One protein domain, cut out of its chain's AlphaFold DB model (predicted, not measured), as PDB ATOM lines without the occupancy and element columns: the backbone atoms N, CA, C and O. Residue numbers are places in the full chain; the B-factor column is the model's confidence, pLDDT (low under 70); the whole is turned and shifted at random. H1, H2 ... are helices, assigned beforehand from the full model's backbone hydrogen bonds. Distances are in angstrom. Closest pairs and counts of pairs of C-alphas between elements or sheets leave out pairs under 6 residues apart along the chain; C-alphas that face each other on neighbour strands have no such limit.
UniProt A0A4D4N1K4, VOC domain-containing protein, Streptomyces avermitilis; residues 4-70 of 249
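AT A GLANCE: This is residues 4 to 70 of the 249 residues of the protein "VOC domain-containing protein" of Streptomyces avermitilis (UniProt A0A4D4N1K4). One long helix, H4, makes one long side of the domain, and the stretch of residues 31 to 43, with no named helix, runs back the other way along it, from H2 to H3. H2 meets the last turns of H4 at one end, the short H3 lies near the first turns of H4 at the other end, and H1 lies beyond H3, away from H4, while residues 12 to 14 pass through the middle; the helices have few contacts with one another and form no bundle. The printed part has 67 residues with four named helices, in the order H1, H2, H3, H4, and no named strand; its class is all helix. It is only just compact, close to loose, with a radius of gyration of the C-alphas of 12.9 A, and its C-alphas span 37 by 27 by 20 A.

HOW THE PARTS SIT: Start from H4, residues 51 to 68, the longest helix. At its residues 65 to 68 alone it only just touches H2, residues 21 to 30, with 3 pairs of C-alphas within 8 A. The two touch only at their ends; look at Ala 22 and Leu 65, whose C-alphas, the closest, are 6.0 A apart. Their lines stand at a steep tilt of 58 degrees, and they run the same way. At the other end, H3, residues 44 to 48, is close to H4 but not clearly touching it: the closest C-alphas, those of Phe 46 and Thr 54, are 7.0 A apart. H1, residues 4 to 9, is close to H3 but not clearly touching it, with the C-alphas of His 9 and Asp 44, the closest, 6.0 A apart. H1 and H4 are apart, and so are H1 and H2, and H2 and H3. In H1, H2, H3 and H4 you will find every O i to N i+4 pair within hydrogen-bond range.

IN THESE COORDINATES: Find C-alpha 51 at (248.072, 168.122, 171.671); from there H4 runs 25.6 A to C-alpha 68 at (222.548, 167.343, 173.740). H2 begins at C-alpha 21, at (225.593, 171.372, 165.583), and covers 14.3 A to C-alpha 30. H1 begins at C-alpha 4, at (237.377, 179.407, 152.550), and measures 8.9 A to C-alpha 9. H3 measures 6.4 A from C-alpha 44 to C-alpha 48.

THE WHOLE: The C-alphas of Gly 32 and Gln 48, the two farthest apart, are 37.4 A from each other. The printed part has no cut. The links from H1 to H2, with 11 residues, and from H2 to H3, with 13, are long, and the link from H3 to H4, with 2, is tight. Residues 47 to 53, of which 51 to 53 belong to H4, stand free. The mean pLDDT of the printed part is 93.3, and no printed residue is under 70.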
ATOM      1  N   LEU A   4     236.123 180.156 152.544       90.31
ATOM      2  CA  LEU A   4     237.377 179.407 152.550       90.31
ATOM      3  C   LEU A   4     238.295 179.900 153.672       90.31
ATOM      4  O   LEU A   4     238.833 179.093 154.431       90.31
ATOM      5  N   GLN A   5     238.441 181.217 153.801       89.88
ATOM      6  CA  GLN A   5     239.169 181.851 154.889       89.88
ATOM      7  C   GLN A   5     238.525 181.496 156.231       89.88
ATOM      8  O   GLN A   5     239.218 181.084 157.162       89.88
ATOM      9  N   TRP A   6     237.196 181.572 156.323       89.25
ATOM     10  CA  TRP A   6     236.496 181.248 157.562       89.25
ATOM     11  C   TRP A   6     236.730 179.790 157.992       89.25
ATOM     12  O   TRP A   6     237.136 179.522 159.124       89.25
ATOM     13  N   SER A   7     236.594 178.850 157.052       89.69
ATOM     14  CA  SER A   7     236.812 177.419 157.286       89.69
ATOM     15  C   SER A   7     238.261 177.053 157.639       89.69
ATOM     16  O   SER A   7     238.475 175.971 158.183       89.69
ATOM     17  N   ARG A   8     239.262 177.869 157.292       88.25
ATOM     18  CA  ARG A   8     240.681 177.564 157.559       88.25
ATOM     19  C   ARG A   8     241.164 178.035 158.922       88.25
ATOM     20  O   ARG A   8     242.087 177.439 159.468       88.25
ATOM     21  N   HIS A   9     240.565 179.105 159.434       90.00
ATOM     22  CA  HIS A   9     241.118 179.833 160.575       90.00
ATOM     23  C   HIS A   9     240.179 179.889 161.782       90.00
ATOM     24  O   HIS A   9     240.627 180.245 162.867       90.00
ATOM     25  N   TYR A  10     238.900 179.527 161.631       90.44
ATOM     26  CA  TYR A  10     237.891 179.755 162.674       90.44
ATOM     27  C   TYR A  10     236.992 178.548 162.956       90.44
ATOM     28  O   TYR A  10     235.967 178.690 163.625       90.44
ATOM     29  N   ARG A  11     237.359 177.347 162.487       93.75
ATOM     30  CA  ARG A  11     236.711 176.132 162.995       93.75
ATOM     31  C   ARG A  11     237.022 175.996 164.487       93.75
ATOM     32  O   ARG A  11     238.130 176.285 164.943       93.75
ATOM     33  N   CYS A  12     236.031 175.543 165.233       94.75
ATOM     34  CA  CYS A  12     236.116 175.262 166.658       94.75
ATOM     35  C   CYS A  12     235.343 173.979 166.964       94.75
ATOM     36  O   CYS A  12     234.639 173.451 166.096       94.75
ATOM     37  N   PHE A  13     235.504 173.450 168.173       95.75
ATOM     38  CA  PHE A  13     234.758 172.270 168.578       95.75
ATOM     39  C   PHE A  13     233.263 172.588 168.777       95.75
ATOM     40  O   PHE A  13     232.906 173.742 169.045       95.75
ATOM     41  N   PRO A  14     232.364 171.591 168.665       96.50
ATOM     42  CA  PRO A  14     230.951 171.760 168.996       96.50
ATOM     43  C   PRO A  14     230.751 172.458 170.350       96.50
ATOM     44  O   PRO A  14     231.389 172.107 171.339       96.50
ATOM     45  N   GLY A  15     229.880 173.470 170.384       94.19
ATOM     46  CA  GLY A  15     229.613 174.286 171.578       94.19
ATOM     47  C   GLY A  15     230.544 175.490 171.785       94.19
ATOM     48  O   GLY A  15     230.239 176.337 172.617       94.19
ATOM     49  N   GLN A  16     231.636 175.617 171.024       93.75
ATOM     50  CA  GLN A  16     232.538 176.782 171.082       93.75
ATOM     51  C   GLN A  16     232.226 177.852 170.019       93.75
ATOM     52  O   GLN A  16     232.786 178.946 170.055       93.75
ATOM     53  N   GLY A  17     231.354 177.532 169.060       93.50
ATOM     54  CA  GLY A  17     230.938 178.419 167.973       93.50
ATOM     55  C   GLY A  17     229.451 178.768 168.031       93.50
ATOM     56  O   GLY A  17     228.734 178.358 168.936       93.50
ATOM     57  N   GLY A  18     228.976 179.506 167.026       93.75
ATOM     58  CA  GLY A  18     227.578 179.956 166.941       93.75
ATOM     59  C   GLY A  18     226.628 179.040 166.158       93.75
ATOM     60  O   GLY A  18     225.487 179.422 165.926       93.75
ATOM     61  N   PHE A  19     227.084 177.876 165.688       95.25
ATOM     62  CA  PHE A  19     226.265 176.968 164.880       95.25
ATOM     63  C   PHE A  19     225.531 175.924 165.722       95.25
ATOM     64  O   PHE A  19     226.099 175.355 166.653       95.25
ATOM     65  N   ASP A  20     224.294 175.612 165.325       96.94
ATOM     66  CA  ASP A  20     223.485 174.547 165.926       96.94
ATOM     67  C   ASP A  20     223.909 173.157 165.419       96.94
ATOM     68  O   ASP A  20     223.262 172.514 164.587       96.94
ATOM     69  N   ILE A  21     225.053 172.694 165.919       97.62
ATOM     70  CA  ILE A  21     225.593 171.372 165.583       97.62
ATOM     71  C   ILE A  21     224.737 170.246 166.187       97.62
ATOM     72  O   ILE A  21     224.629 169.174 165.588       97.62
ATOM     73  N   ALA A  22     224.093 170.478 167.336       97.25
ATOM     74  CA  ALA A  22     223.226 169.494 167.983       97.25
ATOM     75  C   ALA A  22     221.962 169.227 167.153       97.25
ATOM     76  O   ALA A  22     221.634 168.067 166.893       97.25
ATOM     77  N   GLY A  23     221.302 170.279 166.661       97.88
ATOM     78  CA  GLY A  23     220.171 170.159 165.745       97.88
ATOM     79  C   GLY A  23     220.550 169.403 164.475       97.88
ATOM     80  O   GLY A  23     219.884 168.423 164.123       97.88
ATOM     81  N   PHE A  24     221.663 169.786 163.835       97.94
ATOM     82  CA  PHE A  24     222.193 169.099 162.651       97.94
ATOM     83  C   PHE A  24     222.416 167.600 162.899       97.94
ATOM     84  O   PHE A  24     221.887 166.765 162.159       97.94
ATOM     85  N   LEU A  25     223.135 167.241 163.968       97.81
ATOM     86  CA  LEU A  25     223.376 165.841 164.315       97.81
ATOM     87  C   LEU A  25     222.061 165.099 164.602       97.81
ATOM     88  O   LEU A  25     221.879 163.970 164.148       97.81
ATOM     89  N   GLY A  26     221.100 165.744 165.267       97.50
ATOM     90  CA  GLY A  26     219.766 165.188 165.484       97.50
ATOM     91  C   GLY A  26     219.053 164.805 164.179       97.50
ATOM     92  O   GLY A  26     218.433 163.741 164.109       97.50
ATOM     93  N   HIS A  27     219.166 165.617 163.119       98.12
ATOM     94  CA  HIS A  27     218.637 165.269 161.793       98.12
ATOM     95  C   HIS A  27     219.351 164.056 161.181       98.12
ATOM     96  O   HIS A  27     218.681 163.154 160.678       98.12
ATOM     97  N   VAL A  28     220.682 164.001 161.270       97.69
ATOM     98  CA  VAL A  28     221.494 162.884 160.754       97.69
ATOM     99  C   VAL A  28     221.115 161.561 161.430       97.69
ATOM    100  O   VAL A  28     220.910 160.548 160.758       97.69
ATOM    101  N   MET A  29     220.933 161.569 162.752       96.81
ATOM    102  CA  MET A  29     220.546 160.367 163.497       96.81
ATOM    103  C   MET A  29     219.109 159.924 163.184       96.81
ATOM    104  O   MET A  29     218.857 158.719 163.055       96.81
ATOM    105  N   ARG A  30     218.174 160.871 162.994       97.00
ATOM    106  CA  ARG A  30     216.800 160.577 162.536       97.00
ATOM    107  C   ARG A  30     216.761 159.985 161.130       97.00
ATOM    108  O   ARG A  30     215.914 159.140 160.869       97.00
ATOM    109  N   ALA A  31     217.695 160.368 160.262       98.19
ATOM    110  CA  ALA A  31     217.850 159.773 158.935       98.19
ATOM    111  C   ALA A  31     218.386 158.322 158.969       98.19
ATOM    112  O   ALA A  31     218.500 157.689 157.925       98.19
ATOM    113  N   GLY A  32     218.702 157.781 160.152       97.62
ATOM    114  CA  GLY A  32     219.103 156.383 160.334       97.62
ATOM    115  C   GLY A  32     220.611 156.157 160.422       97.62
ATOM    116  O   GLY A  32     221.036 155.013 160.557       97.62
ATOM    117  N   TYR A  33     221.432 157.211 160.401       97.44
ATOM    118  CA  TYR A  33     222.877 157.067 160.576       97.44
ATOM    119  C   TYR A  33     223.221 156.494 161.960       97.44
ATOM    120  O   TYR A  33     222.665 156.914 162.976       97.44
ATOM    121  N   ARG A  34     224.133 155.519 162.005       95.00
ATOM    122  CA  ARG A  34     224.630 154.870 163.238       95.00
ATOM    123  C   ARG A  34     226.156 154.706 163.245       95.00
ATOM    124  O   ARG A  34     226.687 153.935 164.035       95.00
ATOM    125  N   GLY A  35     226.843 155.373 162.318       95.81
ATOM    126  CA  GLY A  35     228.291 155.282 162.165       95.81
ATOM    127  C   GLY A  35     229.065 156.191 163.131       95.81
ATOM    128  O   GLY A  35     228.476 156.784 164.039       95.81
ATOM    129  N   PRO A  36     230.390 156.300 162.947       95.38
ATOM    130  CA  PRO A  36     231.254 157.089 163.818       95.38
ATOM    131  C   PRO A  36     230.994 158.598 163.717       95.38
ATOM    132  O   PRO A  36     230.818 159.150 162.633       95.38
ATOM    133  N   LEU A  37     231.074 159.286 164.856       95.31
ATOM    134  CA  LEU A  37     231.163 160.744 164.906       95.31
ATOM    135  C   LEU A  37     232.638 161.146 164.961       95.31
ATOM    136  O   LEU A  37     233.397 160.606 165.764       95.31
ATOM    137  N   SER A  38     233.040 162.082 164.105       95.62
ATOM    138  CA  SER A  38     234.421 162.558 163.998       95.62
ATOM    139  C   SER A  38     234.475 164.085 164.020       95.62
ATOM    140  O   SER A  38     233.496 164.753 163.681       95.62
ATOM    141  N   LEU A  39     235.627 164.627 164.410       95.69
ATOM    142  CA  LEU A  39     235.912 166.056 164.438       95.69
ATOM    143  C   LEU A  39     237.004 166.383 163.420       95.69
ATOM    144  O   LEU A  39     238.091 165.811 163.464       95.69
ATOM    145  N   GLU A  40     236.734 167.348 162.545       93.44
ATOM    146  CA  GLU A  40     237.717 167.885 161.604       93.44
ATOM    147  C   GLU A  40     237.860 169.397 161.810       93.44
ATOM    148  O   GLU A  40     237.139 170.217 161.227       93.44
ATOM    149  N   VAL A  41     238.808 169.772 162.665       89.31
ATOM    150  CA  VAL A  41     239.043 171.165 163.044       89.31
ATOM    151  C   VAL A  41     240.400 171.623 162.520       89.31
ATOM    152  O   VAL A  41     241.440 171.094 162.899       89.31
ATOM    153  N   PHE A  42     240.375 172.650 161.672       81.62
ATOM    154  CA  PHE A  42     241.556 173.381 161.228       81.62
ATOM    155  C   PHE A  42     241.455 174.809 161.743       81.62
ATOM    156  O   PHE A  42     240.564 175.557 161.334       81.62
ATOM    157  N   ASN A  43     242.341 175.172 162.663       79.50
ATOM    158  CA  ASN A  43     242.553 176.559 163.039       79.50
ATOM    159  C   ASN A  43     244.002 176.739 163.527       79.50
ATOM    160  O   ASN A  43     244.644 175.776 163.963       79.50
ATOM    161  N   ASP A  44     244.528 177.960 163.421       83.88
ATOM    162  CA  ASP A  44     245.933 178.238 163.740       83.88
ATOM    163  C   ASP A  44     246.228 178.161 165.246       83.88
ATOM    164  O   ASP A  44     247.333 177.789 165.633       83.88
ATOM    165  N   VAL A  45     245.230 178.430 166.091       82.12
ATOM    166  CA  VAL A  45     245.328 178.334 167.556       82.12
ATOM    167  C   VAL A  45     245.555 176.884 167.991       82.12
ATOM    168  O   VAL A  45     246.514 176.607 168.700       82.12
ATOM    169  N   PHE A  46     244.747 175.933 167.521       81.06
ATOM    170  CA  PHE A  46     244.912 174.510 167.832       81.06
ATOM    171  C   PHE A  46     246.182 173.925 167.219       81.06
ATOM    172  O   PHE A  46     246.759 173.003 167.785       81.06
ATOM    173  N   ARG A  47     246.657 174.476 166.094       81.44
ATOM    174  CA  ARG A  47     247.952 174.088 165.513       81.44
ATOM    175  C   ARG A  47     249.130 174.471 166.416       81.44
ATOM    176  O   ARG A  47     250.164 173.815 166.358       81.44
ATOM    177  N   GLN A  48     248.984 175.531 167.207       89.00
ATOM    178  CA  GLN A  48     250.003 176.014 168.141       89.00
ATOM    179  C   GLN A  48     249.787 175.524 169.583       89.00
ATOM    180  O   GLN A  48     250.668 175.704 170.420       89.00
ATOM    181  N   ALA A  49     248.634 174.921 169.880       88.19
ATOM    182  CA  ALA A  49     248.293 174.411 171.200       88.19
ATOM    183  C   ALA A  49     248.934 173.042 171.479       88.19
ATOM    184  O   ALA A  49     249.286 172.285 170.572       88.19
ATOM    185  N   GLU A  50     249.038 172.687 172.760       90.06
ATOM    186  CA  GLU A  50     249.491 171.355 173.153       90.06
ATOM    187  C   GLU A  50     248.459 170.281 172.783       90.06
ATOM    188  O   GLU A  50     247.258 170.416 173.043       90.06
ATOM    189  N   ALA A  51     248.935 169.175 172.205       92.00
ATOM    190  CA  ALA A  51     248.072 168.122 171.671       92.00
ATOM    191  C   ALA A  51     247.214 167.433 172.746       92.00
ATOM    192  O   ALA A  51     246.048 167.138 172.499       92.00
ATOM    193  N   GLY A  52     247.769 167.197 173.941       92.12
ATOM    194  CA  GLY A  52     247.082 166.500 175.035       92.12
ATOM    195  C   GLY A  52     245.824 167.234 175.519       92.12
ATOM    196  O   GLY A  52     244.726 166.699 175.363       92.12
ATOM    197  N   PRO A  53     245.947 168.465 176.054       90.25
ATOM    198  CA  PRO A  53     244.796 169.272 176.462       90.25
ATOM    199  C   PRO A  53     243.782 169.486 175.331       90.25
ATOM    200  O   PRO A  53     242.582 169.335 175.546       90.25
ATOM    201  N   THR A  54     244.262 169.731 174.105       92.62
ATOM    202  CA  THR A  54     243.396 169.905 172.928       92.62
ATOM    203  C   THR A  54     242.566 168.652 172.633       92.62
ATOM    204  O   THR A  54     241.379 168.759 172.330       92.62
ATOM    205  N   ALA A  55     243.152 167.457 172.745       93.81
ATOM    206  CA  ALA A  55     242.435 166.198 172.545       93.81
ATOM    207  C   ALA A  55     241.379 165.950 173.633       93.81
ATOM    208  O   ALA A  55     240.285 165.473 173.329       93.81
ATOM    209  N   VAL A  56     241.674 166.314 174.886       94.00
ATOM    210  CA  VAL A  56     240.693 166.247 175.979       94.00
ATOM    211  C   VAL A  56     239.522 167.188 175.696       94.00
ATOM    212  O   VAL A  56     238.373 166.762 175.787       94.00
ATOM    213  N   ASP A  57     239.777 168.429 175.281       93.06
ATOM    214  CA  ASP A  57     238.715 169.385 174.933       93.06
ATOM    215  C   ASP A  57     237.885 168.932 173.723       93.06
ATOM    216  O   ASP A  57     236.654 169.041 173.736       93.06
ATOM    217  N   ALA A  58     238.528 168.334 172.716       94.81
ATOM    218  CA  ALA A  58     237.843 167.701 171.594       94.81
ATOM    219  C   ALA A  58     236.879 166.607 172.082       94.81
ATOM    220  O   ALA A  58     235.704 166.591 171.713       94.81
ATOM    221  N   GLN A  59     237.342 165.723 172.970       96.12
ATOM    222  CA  GLN A  59     236.516 164.649 173.518       96.12
ATOM    223  C   GLN A  59     235.369 165.187 174.386       96.12
ATOM    224  O   GLN A  59     234.239 164.714 174.257       96.12
ATOM    225  N   ARG A  60     235.614 166.215 175.209       95.62
ATOM    226  CA  ARG A  60     234.565 166.900 175.986       95.62
ATOM    227  C   ARG A  60     233.469 167.461 175.090       95.62
ATOM    228  O   ARG A  60     232.291 167.303 175.399       95.62
ATOM    229  N   SER A  61     233.845 168.076 173.967       96.19
ATOM    230  CA  SER A  61     232.878 168.628 173.015       96.19
ATOM    231  C   SER A  61     231.992 167.553 172.378       96.19
ATOM    232  O   SER A  61     230.794 167.770 172.205       96.19
ATOM    233  N   LEU A  62     232.550 166.369 172.088       96.69
ATOM    234  CA  LEU A  62     231.784 165.230 171.583       96.69
ATOM    235  C   LEU A  62     230.834 164.687 172.647       96.69
ATOM    236  O   LEU A  62     229.667 164.477 172.338       96.69
ATOM    237  N   LEU A  63     231.293 164.521 173.890       96.25
ATOM    238  CA  LEU A  63     230.440 164.076 174.996       96.25
ATOM    239  C   LEU A  63     229.263 165.035 175.219       96.25
ATOM    240  O   LEU A  63     228.122 164.591 175.328       96.25
ATOM    241  N   ALA A  64     229.523 166.346 175.212       95.25
ATOM    242  CA  ALA A  64     228.486 167.367 175.336       95.25
ATOM    243  C   ALA A  64     227.504 167.343 174.151       95.25
ATOM    244  O   ALA A  64     226.292 167.440 174.342       95.25
ATOM    245  N   LEU A  65     228.003 167.165 172.925       96.69
ATOM    246  CA  LEU A  65     227.170 167.038 171.728       96.69
ATOM    247  C   LEU A  65     226.304 165.765 171.760       96.69
ATOM    248  O   LEU A  65     225.133 165.796 171.378       96.69
ATOM    249  N   GLN A  66     226.861 164.649 172.230       96.25
ATOM    250  CA  GLN A  66     226.139 163.389 172.400       96.25
ATOM    251  C   GLN A  66     225.060 163.503 173.482       96.25
ATOM    252  O   GLN A  66     223.954 163.010 173.276       96.25
ATOM    253  N   GLU A  67     225.339 164.184 174.597       96.19
ATOM    254  CA  GLU A  67     224.332 164.491 175.621       96.19
ATOM    255  C   GLU A  67     223.197 165.346 175.042       96.19
ATOM    256  O   GLU A  67     222.028 164.977 175.152       96.19
ATOM    257  N   ALA A  68     223.529 166.435 174.342       95.06
ATOM    258  CA  ALA A  68     222.548 167.343 173.740       95.06
ATOM    259  C   ALA A  68     221.642 166.671 172.689       95.06
ATOM    260  O   ALA A  68     220.555 167.165 172.395       95.06
ATOM    261  N   THR A  69     222.078 165.543 172.122       95.19
ATOM    262  CA  THR A  69     221.331 164.767 171.120       95.19
ATOM    263  C   THR A  69     220.732 163.470 171.666       95.19
ATOM    264  O   THR A  69     220.121 162.716 170.908       95.19
ATOM    265  N   GLY A  70     220.877 163.200 172.969       94.44
ATOM    266  CA  GLY A  70     220.370 161.987 173.616       94.44
ATOM    267  C   GLY A  70     221.116 160.704 173.235       94.44
ATOM    268  O   GLY A  70     220.618 159.609 173.482       94.44
TER     269      GLY A  70